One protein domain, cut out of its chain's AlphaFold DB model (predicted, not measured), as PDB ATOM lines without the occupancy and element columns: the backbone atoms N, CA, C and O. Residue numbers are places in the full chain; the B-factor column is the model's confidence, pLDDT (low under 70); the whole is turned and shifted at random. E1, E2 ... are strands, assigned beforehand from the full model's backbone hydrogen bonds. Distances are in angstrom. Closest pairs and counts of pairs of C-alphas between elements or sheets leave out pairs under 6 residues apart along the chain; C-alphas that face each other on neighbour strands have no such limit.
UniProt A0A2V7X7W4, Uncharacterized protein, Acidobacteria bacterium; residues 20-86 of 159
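This is residues 20 to 86 of the 159 residues of an uncharacterized protein of Acidobacteria bacterium (UniProt A0A2V7X7W4). Two small sheets make up opposite sides of a rounded body: a hairpin of E1 and E2, with E2 sharply bent, and a sheet of three strands, E3, E4 and E5. They are only loosely joined, E1 coming near E3, and the long stretch of residues 57 to 73 loops from the end of E4 past E2 and back to E5. The printed part has 67 residues, with no named helix and five named strands, E1 to E5 in order along the chain; the class is all strand, though under half of the residues, 28 of 67, are in named elements. The three-strand sheet has the order E3, E4, E5 and is mixed, while E1 and E2 are antiparallel. The whole is compact, with a radius of gyration of the C-alphas of 11.1 A and spans of 27 by 25 by 21 A.

E1, residues 21 to 26, and E2, residues 29 to 37, form a hairpin, antiparallel at 147 degrees. The C-alphas of Trp 21 and Pro 37 face each other at 4.5 A, and N 22 and O 36 are within hydrogen-bond range at 2.9 A, as are N 33 and O 24 at 2.8 A. E2 bends by 73 degrees at residue 34. E3, residues 46 to 50, is apart from E2. The closest C-alphas of E1 and E3 are those of Thr 22 and Gly 46, 7.2 A apart. E3 and E4, residues 53 to 56, form a second hairpin, antiparallel at 153 degrees, with N 55 and O 47 at 2.8 A. E4 is the inner strand of its sheet and is only just apart from E1, at 8.2 A. E5, residues 74 to 77, is parallel to E4 at 29 degrees; N 54 and O 74 are 2.9 A apart, within hydrogen-bond range. E3 and E5 are the edge strands. E5 is apart from both E1 and E2.

E1 begins with C-alpha 21 at (39.457, 13.882, -33.218) and is 16.3 A long from first to last C-alpha. E2, the longest strand with 9 residues, measures 20.1 A and ends with C-alpha 37 at (36.992, 10.153, -32.730). E3 measures 11.7 A, E4 9.9 A and E5 10.3 A. E5 ends with C-alpha 77 at (26.381, 12.140, -40.164).

The two C-alphas farthest apart are those of Asp 67 and Phe 86, 31.2 A. The printed part runs from residue 20 to 86 and has no cut. The links E1 to E2 and E3 to E4 are tight, E2 to E3 is short with 8 residues, and E4 to E5 is long with 17 residues. The mean pLDDT of the printed part is 83.5; residues 42 to 44 and 80 to 86 are under 70.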
ATOM      1  N   THR A  20      42.967  10.675 -34.090       85.00
ATOM      2  CA  THR A  20      42.442  11.956 -34.567       85.00
ATOM      3  C   THR A  20      41.028  12.201 -34.070       85.00
ATOM      4  O   THR A  20      40.248  11.268 -33.869       85.00
ATOM      5  N   TRP A  21      40.696  13.476 -33.869       87.50
ATOM      6  CA  TRP A  21      39.457  13.882 -33.218       87.50
ATOM      7  C   TRP A  21      38.865  15.122 -33.876       87.50
ATOM      8  O   TRP A  21      39.592  16.013 -34.313       87.50
ATOM      9  N   THR A  22      37.537  15.213 -33.859       89.06
ATOM     10  CA  THR A  22      36.814  16.464 -34.099       89.06
ATOM     11  C   THR A  22      36.274  16.987 -32.774       89.06
ATOM     12  O   THR A  22      35.643  16.247 -32.019       89.06
ATOM     13  N   ALA A  23      36.511  18.269 -32.494       91.75
ATOM     14  CA  ALA A  23      36.076  18.934 -31.272       91.75
ATOM     15  C   ALA A  23      35.125  20.096 -31.571       91.75
ATOM     16  O   ALA A  23      35.276  20.794 -32.573       91.75
ATOM     17  N   VAL A  24      34.202  20.361 -30.647       92.31
ATOM     18  CA  VAL A  24      33.498  21.649 -30.562       92.31
ATOM     19  C   VAL A  24      34.012  22.405 -29.339       92.31
ATOM     20  O   VAL A  24      34.020  21.861 -28.236       92.31
ATOM     21  N   SER A  25      34.415  23.661 -29.527       93.75
ATOM     22  CA  SER A  25      34.957  24.540 -28.485       93.75
ATOM     23  C   SER A  25      34.327  25.938 -28.541       93.75
ATOM     24  O   SER A  25      33.564  26.256 -29.458       93.75
ATOM     25  N   ARG A  26      34.617  26.780 -27.541       92.12
ATOM     26  CA  ARG A  26      34.212  28.195 -27.539       92.12
ATOM     27  C   ARG A  26      35.408  29.081 -27.870       92.12
ATOM     28  O   ARG A  26      36.324  29.138 -27.052       92.12
ATOM     29  N   PRO A  27      35.398  29.821 -28.992       88.44
ATOM     30  CA  PRO A  27      36.482  30.747 -29.285       88.44
ATOM     31  C   PRO A  27      36.582  31.836 -28.195       88.44
ATOM     32  O   PRO A  27      35.556  32.229 -27.634       88.44
ATOM     33  N   PRO A  28      37.796  32.326 -27.880       89.75
ATOM     34  CA  PRO A  28      39.085  31.958 -28.482       89.75
ATOM     35  C   PRO A  28      39.749  30.712 -27.853       89.75
ATOM     36  O   PRO A  28      40.889  30.398 -28.175       89.75
ATOM     37  N   TRP A  29      39.068  29.997 -26.955       91.56
ATOM     38  CA  TRP A  29      39.657  28.924 -26.155       91.56
ATOM     39  C   TRP A  29      39.522  27.558 -26.825       91.56
ATOM     40  O   TRP A  29      38.417  27.052 -27.042       91.56
ATOM     41  N   LEU A  30      40.653  26.899 -27.080       89.81
ATOM     42  CA  LEU A  30      40.677  25.523 -27.572       89.81
ATOM     43  C   LEU A  30      40.461  24.527 -26.420       89.81
ATOM     44  O   LEU A  30      41.366  23.819 -25.993       89.81
ATOM     45  N   HIS A  31      39.236  24.498 -25.894       92.25
ATOM     46  CA  HIS A  31      38.781  23.514 -24.914       92.25
ATOM     47  C   HIS A  31      37.607  22.720 -25.484       92.25
ATOM     48  O   HIS A  31      36.577  23.302 -25.835       92.25
ATOM     49  N   ALA A  32      37.756  21.400 -25.583       93.75
ATOM     50  CA  ALA A  32      36.720  20.537 -26.132       93.75
ATOM     51  C   ALA A  32      35.533  20.429 -25.165       93.75
ATOM     52  O   ALA A  32      35.657  19.909 -24.061       93.75
ATOM     53  N   LEU A  33      34.363  20.896 -25.595       94.31
ATOM     54  CA  LEU A  33      33.093  20.634 -24.911       94.31
ATOM     55  C   LEU A  33      32.535  19.273 -25.282       94.31
ATOM     56  O   LEU A  33      31.934  18.598 -24.455       94.31
ATOM     57  N   VAL A  34      32.734  18.904 -26.543       93.62
ATOM     58  CA  VAL A  34      32.376  17.610 -27.099       93.62
ATOM     59  C   VAL A  34      33.511  17.165 -28.006       93.62
ATOM     60  O   VAL A  34      34.111  18.003 -28.689       93.62
ATOM     61  N   LEU A  35      33.809  15.868 -27.992       92.75
ATOM     62  CA  LEU A  35      34.924  15.291 -28.729       92.75
ATOM     63  C   LEU A  35      34.514  13.959 -29.372       92.75
ATOM     64  O   LEU A  35      34.085  13.044 -28.668       92.75
ATOM     65  N   TRP A  36      34.663  13.853 -30.692       90.88
ATOM     66  CA  TRP A  36      34.362  12.650 -31.480       90.88
ATOM     67  C   TRP A  36      35.632  12.082 -32.108       90.88
ATOM     68  O   TRP A  36      36.401  12.865 -32.677       90.88
ATOM     69  N   PRO A  37      35.875  10.763 -32.025       88.44
ATOM     70  CA  PRO A  37      36.992  10.153 -32.730       88.44
ATOM     71  C   PRO A  37      36.728  10.242 -34.234       88.44
ATOM     72  O   PRO A  37      35.601  10.038 -34.682       88.44
ATOM     73  N   HIS A  38      37.759  10.560 -35.010       82.31
ATOM     74  CA  HIS A  38      37.655  10.654 -36.467       82.31
ATOM     75  C   HIS A  38      38.238   9.421 -37.162       82.31
ATOM     76  O   HIS A  38      37.607   8.893 -38.072       82.31
ATOM     77  N   GLY A  39      39.381   8.917 -36.682       76.81
ATOM     78  CA  GLY A  39      39.998   7.663 -37.137       76.81
ATOM     79  C   GLY A  39      41.086   7.823 -38.205       76.81
ATOM     80  O   GLY A  39      41.932   6.945 -38.335       76.81
ATOM     81  N   ASP A  40      41.126   8.954 -38.905       74.31
ATOM     82  CA  ASP A  40      42.174   9.319 -39.866       74.31
ATOM     83  C   ASP A  40      42.477  10.836 -39.841       74.31
ATOM     84  O   ASP A  40      41.894  11.587 -39.060       74.31
ATOM     85  N   THR A  41      43.429  11.316 -40.638       73.50
ATOM     86  CA  THR A  41      43.754  12.753 -40.751       73.50
ATOM     87  C   THR A  41      43.085  13.425 -41.954       73.50
ATOM     88  O   THR A  41      43.362  14.590 -42.241       73.50
ATOM     89  N   TRP A  42      42.212  12.717 -42.673       69.81
ATOM     90  CA  TRP A  42      41.684  13.136 -43.964       69.81
ATOM     91  C   TRP A  42      40.221  13.527 -43.856       69.81
ATOM     92  O   TRP A  42      39.395  12.826 -43.281       69.81
ATOM     93  N   GLY A  43      39.861  14.671 -44.441       60.75
ATOM     94  CA  GLY A  43      38.449  15.049 -44.471       60.75
ATOM     95  C   GLY A  43      37.830  15.375 -43.116       60.75
ATOM     96  O   GLY A  43      36.612  15.511 -43.039       60.75
ATOM     97  N   GLY A  44      38.660  15.477 -42.074       63.41
ATOM     98  CA  GLY A  44      38.263  15.791 -40.711       63.41
ATOM     99  C   GLY A  44      37.377  17.023 -40.578       63.41
ATOM    100  O   GLY A  44      37.223  17.837 -41.489       63.41
ATOM    101  N   GLY A  45      36.837  17.184 -39.374       70.56
ATOM    102  CA  GLY A  45      36.069  18.353 -38.988       70.56
ATOM    103  C   GLY A  45      34.562  18.153 -39.075       70.56
ATOM    104  O   GLY A  45      34.022  17.047 -39.081       70.56
ATOM    105  N   GLY A  46      33.865  19.281 -39.068       77.62
ATOM    106  CA  GLY A  46      32.419  19.336 -39.013       77.62
ATOM    107  C   GLY A  46      31.918  20.734 -39.296       77.62
ATOM    108  O   GLY A  46      32.614  21.722 -39.055       77.62
ATOM    109  N   ARG A  47      30.690  20.824 -39.796       83.50
ATOM    110  CA  ARG A  47      30.037  22.100 -40.069       83.50
ATOM    111  C   ARG A  47      28.825  22.250 -39.173       83.50
ATOM    112  O   ARG A  47      28.009  21.338 -39.050       83.50
ATOM    113  N   PHE A  48      28.665  23.428 -38.584       86.81
ATOM    114  CA  PHE A  48      27.384  23.797 -38.000       86.81
ATOM    115  C   PHE A  48      26.357  23.958 -39.125       86.81
ATOM    116  O   PHE A  48      26.443  24.880 -39.933       86.81
ATOM    117  N   VAL A  49      25.386  23.046 -39.170       87.69
ATOM    118  CA  VAL A  49      24.224  23.089 -40.078       87.69
ATOM    119  C   VAL A  49      22.986  23.667 -39.381       87.69
ATOM    120  O   VAL A  49      21.903  23.750 -39.950       87.69
ATOM    121  N   GLY A  50      23.147  24.083 -38.127       87.88
ATOM    122  CA  GLY A  50      22.176  24.825 -37.338       87.88
ATOM    123  C   GLY A  50      22.814  25.335 -36.048       87.88
ATOM    124  O   GLY A  50      23.938  24.966 -35.712       87.88
ATOM    125  N   GLN A  51      22.085  26.152 -35.284       90.75
ATOM    126  CA  GLN A  51      22.615  26.791 -34.065       90.75
ATOM    127  C   GLN A  51      23.147  25.798 -33.021       90.75
ATOM    128  O   GLN A  51      24.061  26.115 -32.268       90.75
ATOM    129  N   ARG A  52      22.552  24.603 -32.953       92.62
ATOM    130  CA  ARG A  52      22.950  23.524 -32.040       92.62
ATOM    131  C   ARG A  52      23.067  22.182 -32.761       92.62
ATOM    132  O   ARG A  52      22.849  21.147 -32.145       92.62
ATOM    133  N   LYS A  53      23.345  22.203 -34.070       92.75
ATOM    134  CA  LYS A  53      23.423  21.001 -34.906       92.75
ATOM    135  C   LYS A  53      24.706  20.998 -35.726       92.75
ATOM    136  O   LYS A  53      24.945  21.936 -36.488       92.75
ATOM    137  N   VAL A  54      25.498  19.943 -35.578       91.31
ATOM    138  CA  VAL A  54      26.786  19.758 -36.254       91.31
ATOM    139  C   VAL A  54      26.702  18.544 -37.171       91.31
ATOM    140  O   VAL A  54      26.292  17.467 -36.745       91.31
ATOM    141  N   ALA A  55      27.084  18.728 -38.430       89.88
ATOM    142  CA  ALA A  55      27.291  17.649 -39.380       89.88
ATOM    143  C   ALA A  55      28.766  17.231 -39.349       89.88
ATOM    144  O   ALA A  55      29.642  18.085 -39.498       89.88
ATOM    145  N   LEU A  56      29.026  15.941 -39.146       87.00
ATOM    146  CA  LEU A  56      30.364  15.347 -39.091       87.00
ATOM    147  C   LEU A  56      30.527  14.350 -40.234       87.00
ATOM    148  O   LEU A  56      29.649  13.515 -40.450       87.00
ATOM    149  N   TRP A  57      31.645  14.423 -40.952       81.38
ATOM    150  CA  TRP A  57      31.968  13.475 -42.015       81.38
ATOM    151  C   TRP A  57      33.017  12.511 -41.482       81.38
ATOM    152  O   TRP A  57      34.205  12.760 -41.599       81.38
ATOM    153  N   THR A  58      32.572  11.438 -40.839       77.12
ATOM    154  CA  THR A  58      33.441  10.388 -40.296       77.12
ATOM    155  C   THR A  58      32.849   9.021 -40.624       77.12
ATOM    156  O   THR A  58      31.627   8.868 -40.691       77.12
ATOM    157  N   GLY A  59      33.716   8.031 -40.851       74.94
ATOM    158  CA  GLY A  59      33.322   6.626 -40.982       74.94
ATOM    159  C   GLY A  59      33.036   5.943 -39.641       74.94
ATOM    160  O   GLY A  59      32.604   4.793 -39.626       74.94
ATOM    161  N   LEU A  60      33.281   6.625 -38.516       82.81
ATOM    162  CA  LEU A  60      33.057   6.095 -37.177       82.81
ATOM    163  C   LEU A  60      31.658   6.451 -36.646       82.81
ATOM    164  O   LEU A  60      31.069   7.464 -37.039       82.81
ATOM    165  N   PRO A  61      31.115   5.655 -35.708       85.56
ATOM    166  CA  PRO A  61      29.926   6.039 -34.959       85.56
ATOM    167  C   PRO A  61      30.122   7.391 -34.260       85.56
ATOM    168  O   PRO A  61      31.201   7.677 -33.744       85.56
ATOM    169  N   LEU A  62      29.054   8.188 -34.144       88.31
ATOM    170  CA  LEU A  62      29.064   9.497 -33.463       88.31
ATOM    171  C   LEU A  62      29.134   9.396 -31.925       88.31
ATOM    172  O   LEU A  62      28.605  10.243 -31.201       88.31
ATOM    173  N   THR A  63      29.793   8.356 -31.425       90.19
ATOM    174  CA  THR A  63      30.078   8.143 -30.011       90.19
ATOM    175  C   THR A  63      31.138   9.139 -29.562       90.19
ATOM    176  O   THR A  63      32.162   9.319 -30.217       90.19
ATOM    177  N   THR A  64      30.891   9.803 -28.438       92.06
ATOM    178  CA  THR A  64      31.799  10.823 -27.900       92.06
ATOM    179  C   THR A  64      32.784  10.234 -26.904       92.06
ATOM    180  O   THR A  64      32.541   9.174 -26.323       92.06
ATOM    181  N   HIS A  65      33.903  10.928 -26.693       90.25
ATOM    182  CA  HIS A  65      34.814  10.601 -25.604       90.25
ATOM    183  C   HIS A  65      34.086  10.745 -24.247       90.25
ATOM    184  O   HIS A  65      33.405  11.755 -24.056       90.25
ATOM    185  N   PRO A  66      34.249   9.815 -23.284       90.12
ATOM    186  CA  PRO A  66      33.536   9.859 -21.999       90.12
ATOM    187  C   PRO A  66      33.702  11.172 -21.216       90.12
ATOM    188  O   PRO A  66      32.740  11.671 -20.641       90.12
ATOM    189  N   ASP A  67      34.898  11.766 -21.250       90.38
ATOM    190  CA  ASP A  67      35.185  13.054 -20.592       90.38
ATOM    191  C   ASP A  67      34.618  14.283 -21.339       90.38
ATOM    192  O   ASP A  67      34.634  15.391 -20.805       90.38
ATOM    193  N   HIS A  68      34.130  14.110 -22.573       91.56
ATOM    194  CA  HIS A  68      33.605  15.183 -23.431       91.56
ATOM    195  C   HIS A  68      32.257  14.776 -24.049       91.56
ATOM    196  O   HIS A  68      32.153  14.627 -25.274       91.56
ATOM    197  N   PRO A  69      31.226  14.557 -23.213       91.94
ATOM    198  CA  PRO A  69      29.959  14.002 -23.660       91.94
ATOM    199  C   PRO A  69      29.187  14.975 -24.552       91.94
ATOM    200  O   PRO A  69      29.236  16.195 -24.383       91.94
ATOM    201  N   LEU A  70      28.377  14.427 -25.460       91.12
ATOM    202  CA  LEU A  70      27.439  15.214 -26.255       91.12
ATOM    203  C   LEU A  70      26.303  15.773 -25.382       91.12
ATOM    204  O   LEU A  70      25.316  15.091 -25.114       91.12
ATOM    205  N   VAL A  71      26.416  17.038 -24.976       91.12
ATOM    206  CA  VAL A  71      25.368  17.757 -24.234       91.12
ATOM    207  C   VAL A  71      24.989  19.036 -24.972       91.12
ATOM    208  O   VAL A  71      25.848  19.810 -25.383       91.12
ATOM    209  N   GLY A  72      23.684  19.277 -25.133       91.38
ATOM    210  CA  GLY A  72      23.172  20.539 -25.679       91.38
ATOM    211  C   GLY A  72      23.405  20.756 -27.178       91.38
ATOM    212  O   GLY A  72      23.092  21.835 -27.683       91.38
ATOM    213  N   LEU A  73      23.907  19.741 -27.883       92.88
ATOM    214  CA  LEU A  73      24.106  19.715 -29.330       92.88
ATOM    215  C   LEU A  73      23.494  18.445 -29.924       92.88
ATOM    216  O   LEU A  73      23.377  17.417 -29.262       92.88
ATOM    217  N   GLU A  74      23.131  18.532 -31.192       93.62
ATOM    218  CA  GLU A  74      22.782  17.411 -32.052       93.62
ATOM    219  C   GLU A  74      23.953  17.169 -33.011       93.62
ATOM    220  O   GLU A  74      24.414  18.101 -33.674       93.62
ATOM    221  N   ALA A  75      24.430  15.930 -33.095       91.94
ATOM    222  CA  ALA A  75      25.398  15.514 -34.101       91.94
ATOM    223  C   ALA A  75      24.698  14.630 -35.131       91.94
ATOM    224  O   ALA A  75      23.931  13.739 -34.765       91.94
ATOM    225  N   VAL A  76      24.959  14.881 -36.410       91.56
ATOM    226  CA  VAL A  76      24.466  14.058 -37.515       91.56
ATOM    227  C   VAL A  76      25.607  13.678 -38.439       91.56
ATOM    228  O   VAL A  76      26.562  14.440 -38.604       91.56
ATOM    229  N   SER A  77      25.496  12.511 -39.067       87.50
ATOM    230  CA  SER A  77      26.381  12.140 -40.164       87.50
ATOM    231  C   SER A  77      26.121  13.096 -41.326       87.50
ATOM    232  O   SER A  77      24.990  13.215 -41.796       87.50
ATOM    233  N   GLY A  78      27.151  13.826 -41.735       77.38
ATOM    234  CA  GLY A  78      27.119  14.719 -42.886       77.38
ATOM    235  C   GLY A  78      27.692  14.041 -44.121       77.38
ATOM    236  O   GLY A  78      28.592  13.205 -44.025       77.38
ATOM    237  N   SER A  79      27.207  14.433 -45.296       74.69
ATOM    238  CA  SER A  79      27.926  14.163 -46.536       74.69
ATOM    239  C   SER A  79      29.163  15.061 -46.640       74.69
ATOM    240  O   SER A  79      29.278  16.087 -45.966       74.69
ATOM    241  N   ARG A  80      30.073  14.722 -47.556       66.25
ATOM    242  CA  ARG A  80      31.225  15.571 -47.894       66.25
ATOM    243  C   ARG A  80      30.815  16.992 -48.326       66.25
ATOM    244  O   ARG A  80      31.558  17.944 -48.089       66.25
ATOM    245  N   ALA A  81      29.638  17.135 -48.942       66.12
ATOM    246  CA  ALA A  81      29.077  18.431 -49.314       66.12
ATOM    247  C   ALA A  81      28.602  19.220 -48.079       66.12
ATOM    248  O   ALA A  81      28.853  20.422 -47.988       66.12
ATOM    249  N   ASP A  82      28.002  18.540 -47.096       62.84
ATOM    250  CA  ASP A  82      27.499  19.160 -45.860       62.84
ATOM    251  C   ASP A  82      28.626  19.637 -44.939       62.84
ATOM    252  O   ASP A  82      28.476  20.632 -44.227       62.84
ATOM    253  N   THR A  83      29.770  18.954 -44.954       56.53
ATOM    254  CA  THR A  83      30.939  19.311 -44.139       56.53
ATOM    255  C   THR A  83      31.898  20.278 -44.825       56.53
ATOM    256  O   THR A  83      32.849  20.739 -44.200       56.53
ATOM    257  N   GLY A  84      31.620  20.664 -46.076       55.41
ATOM    258  CA  GLY A  84      32.428  21.634 -46.812       55.41
ATOM    259  C   GLY A  84      33.812  21.109 -47.194       55.41
ATOM    260  O   GLY A  84      34.730  21.911 -47.348       55.41
ATOM    261  N   GLY A  85      33.958  19.786 -47.353       50.72
ATOM    262  CA  GLY A  85      35.196  19.093 -47.722       50.72
ATOM    263  C   GLY A  85      35.625  19.338 -49.171       50.72
ATOM    264  O   GLY A  85      35.856  18.394 -49.932       50.72
ATOM    265  N   PHE A  86      35.729  20.599 -49.576       48.50
ATOM    266  CA  PHE A  86      36.457  20.971 -50.773       48.50
ATOM    267  C   PHE A  86      37.930  21.048 -50.387       48.50
ATOM    268  O   PHE A  86      38.336  21.933 -49.638       48.50
TER     269      PHE A  86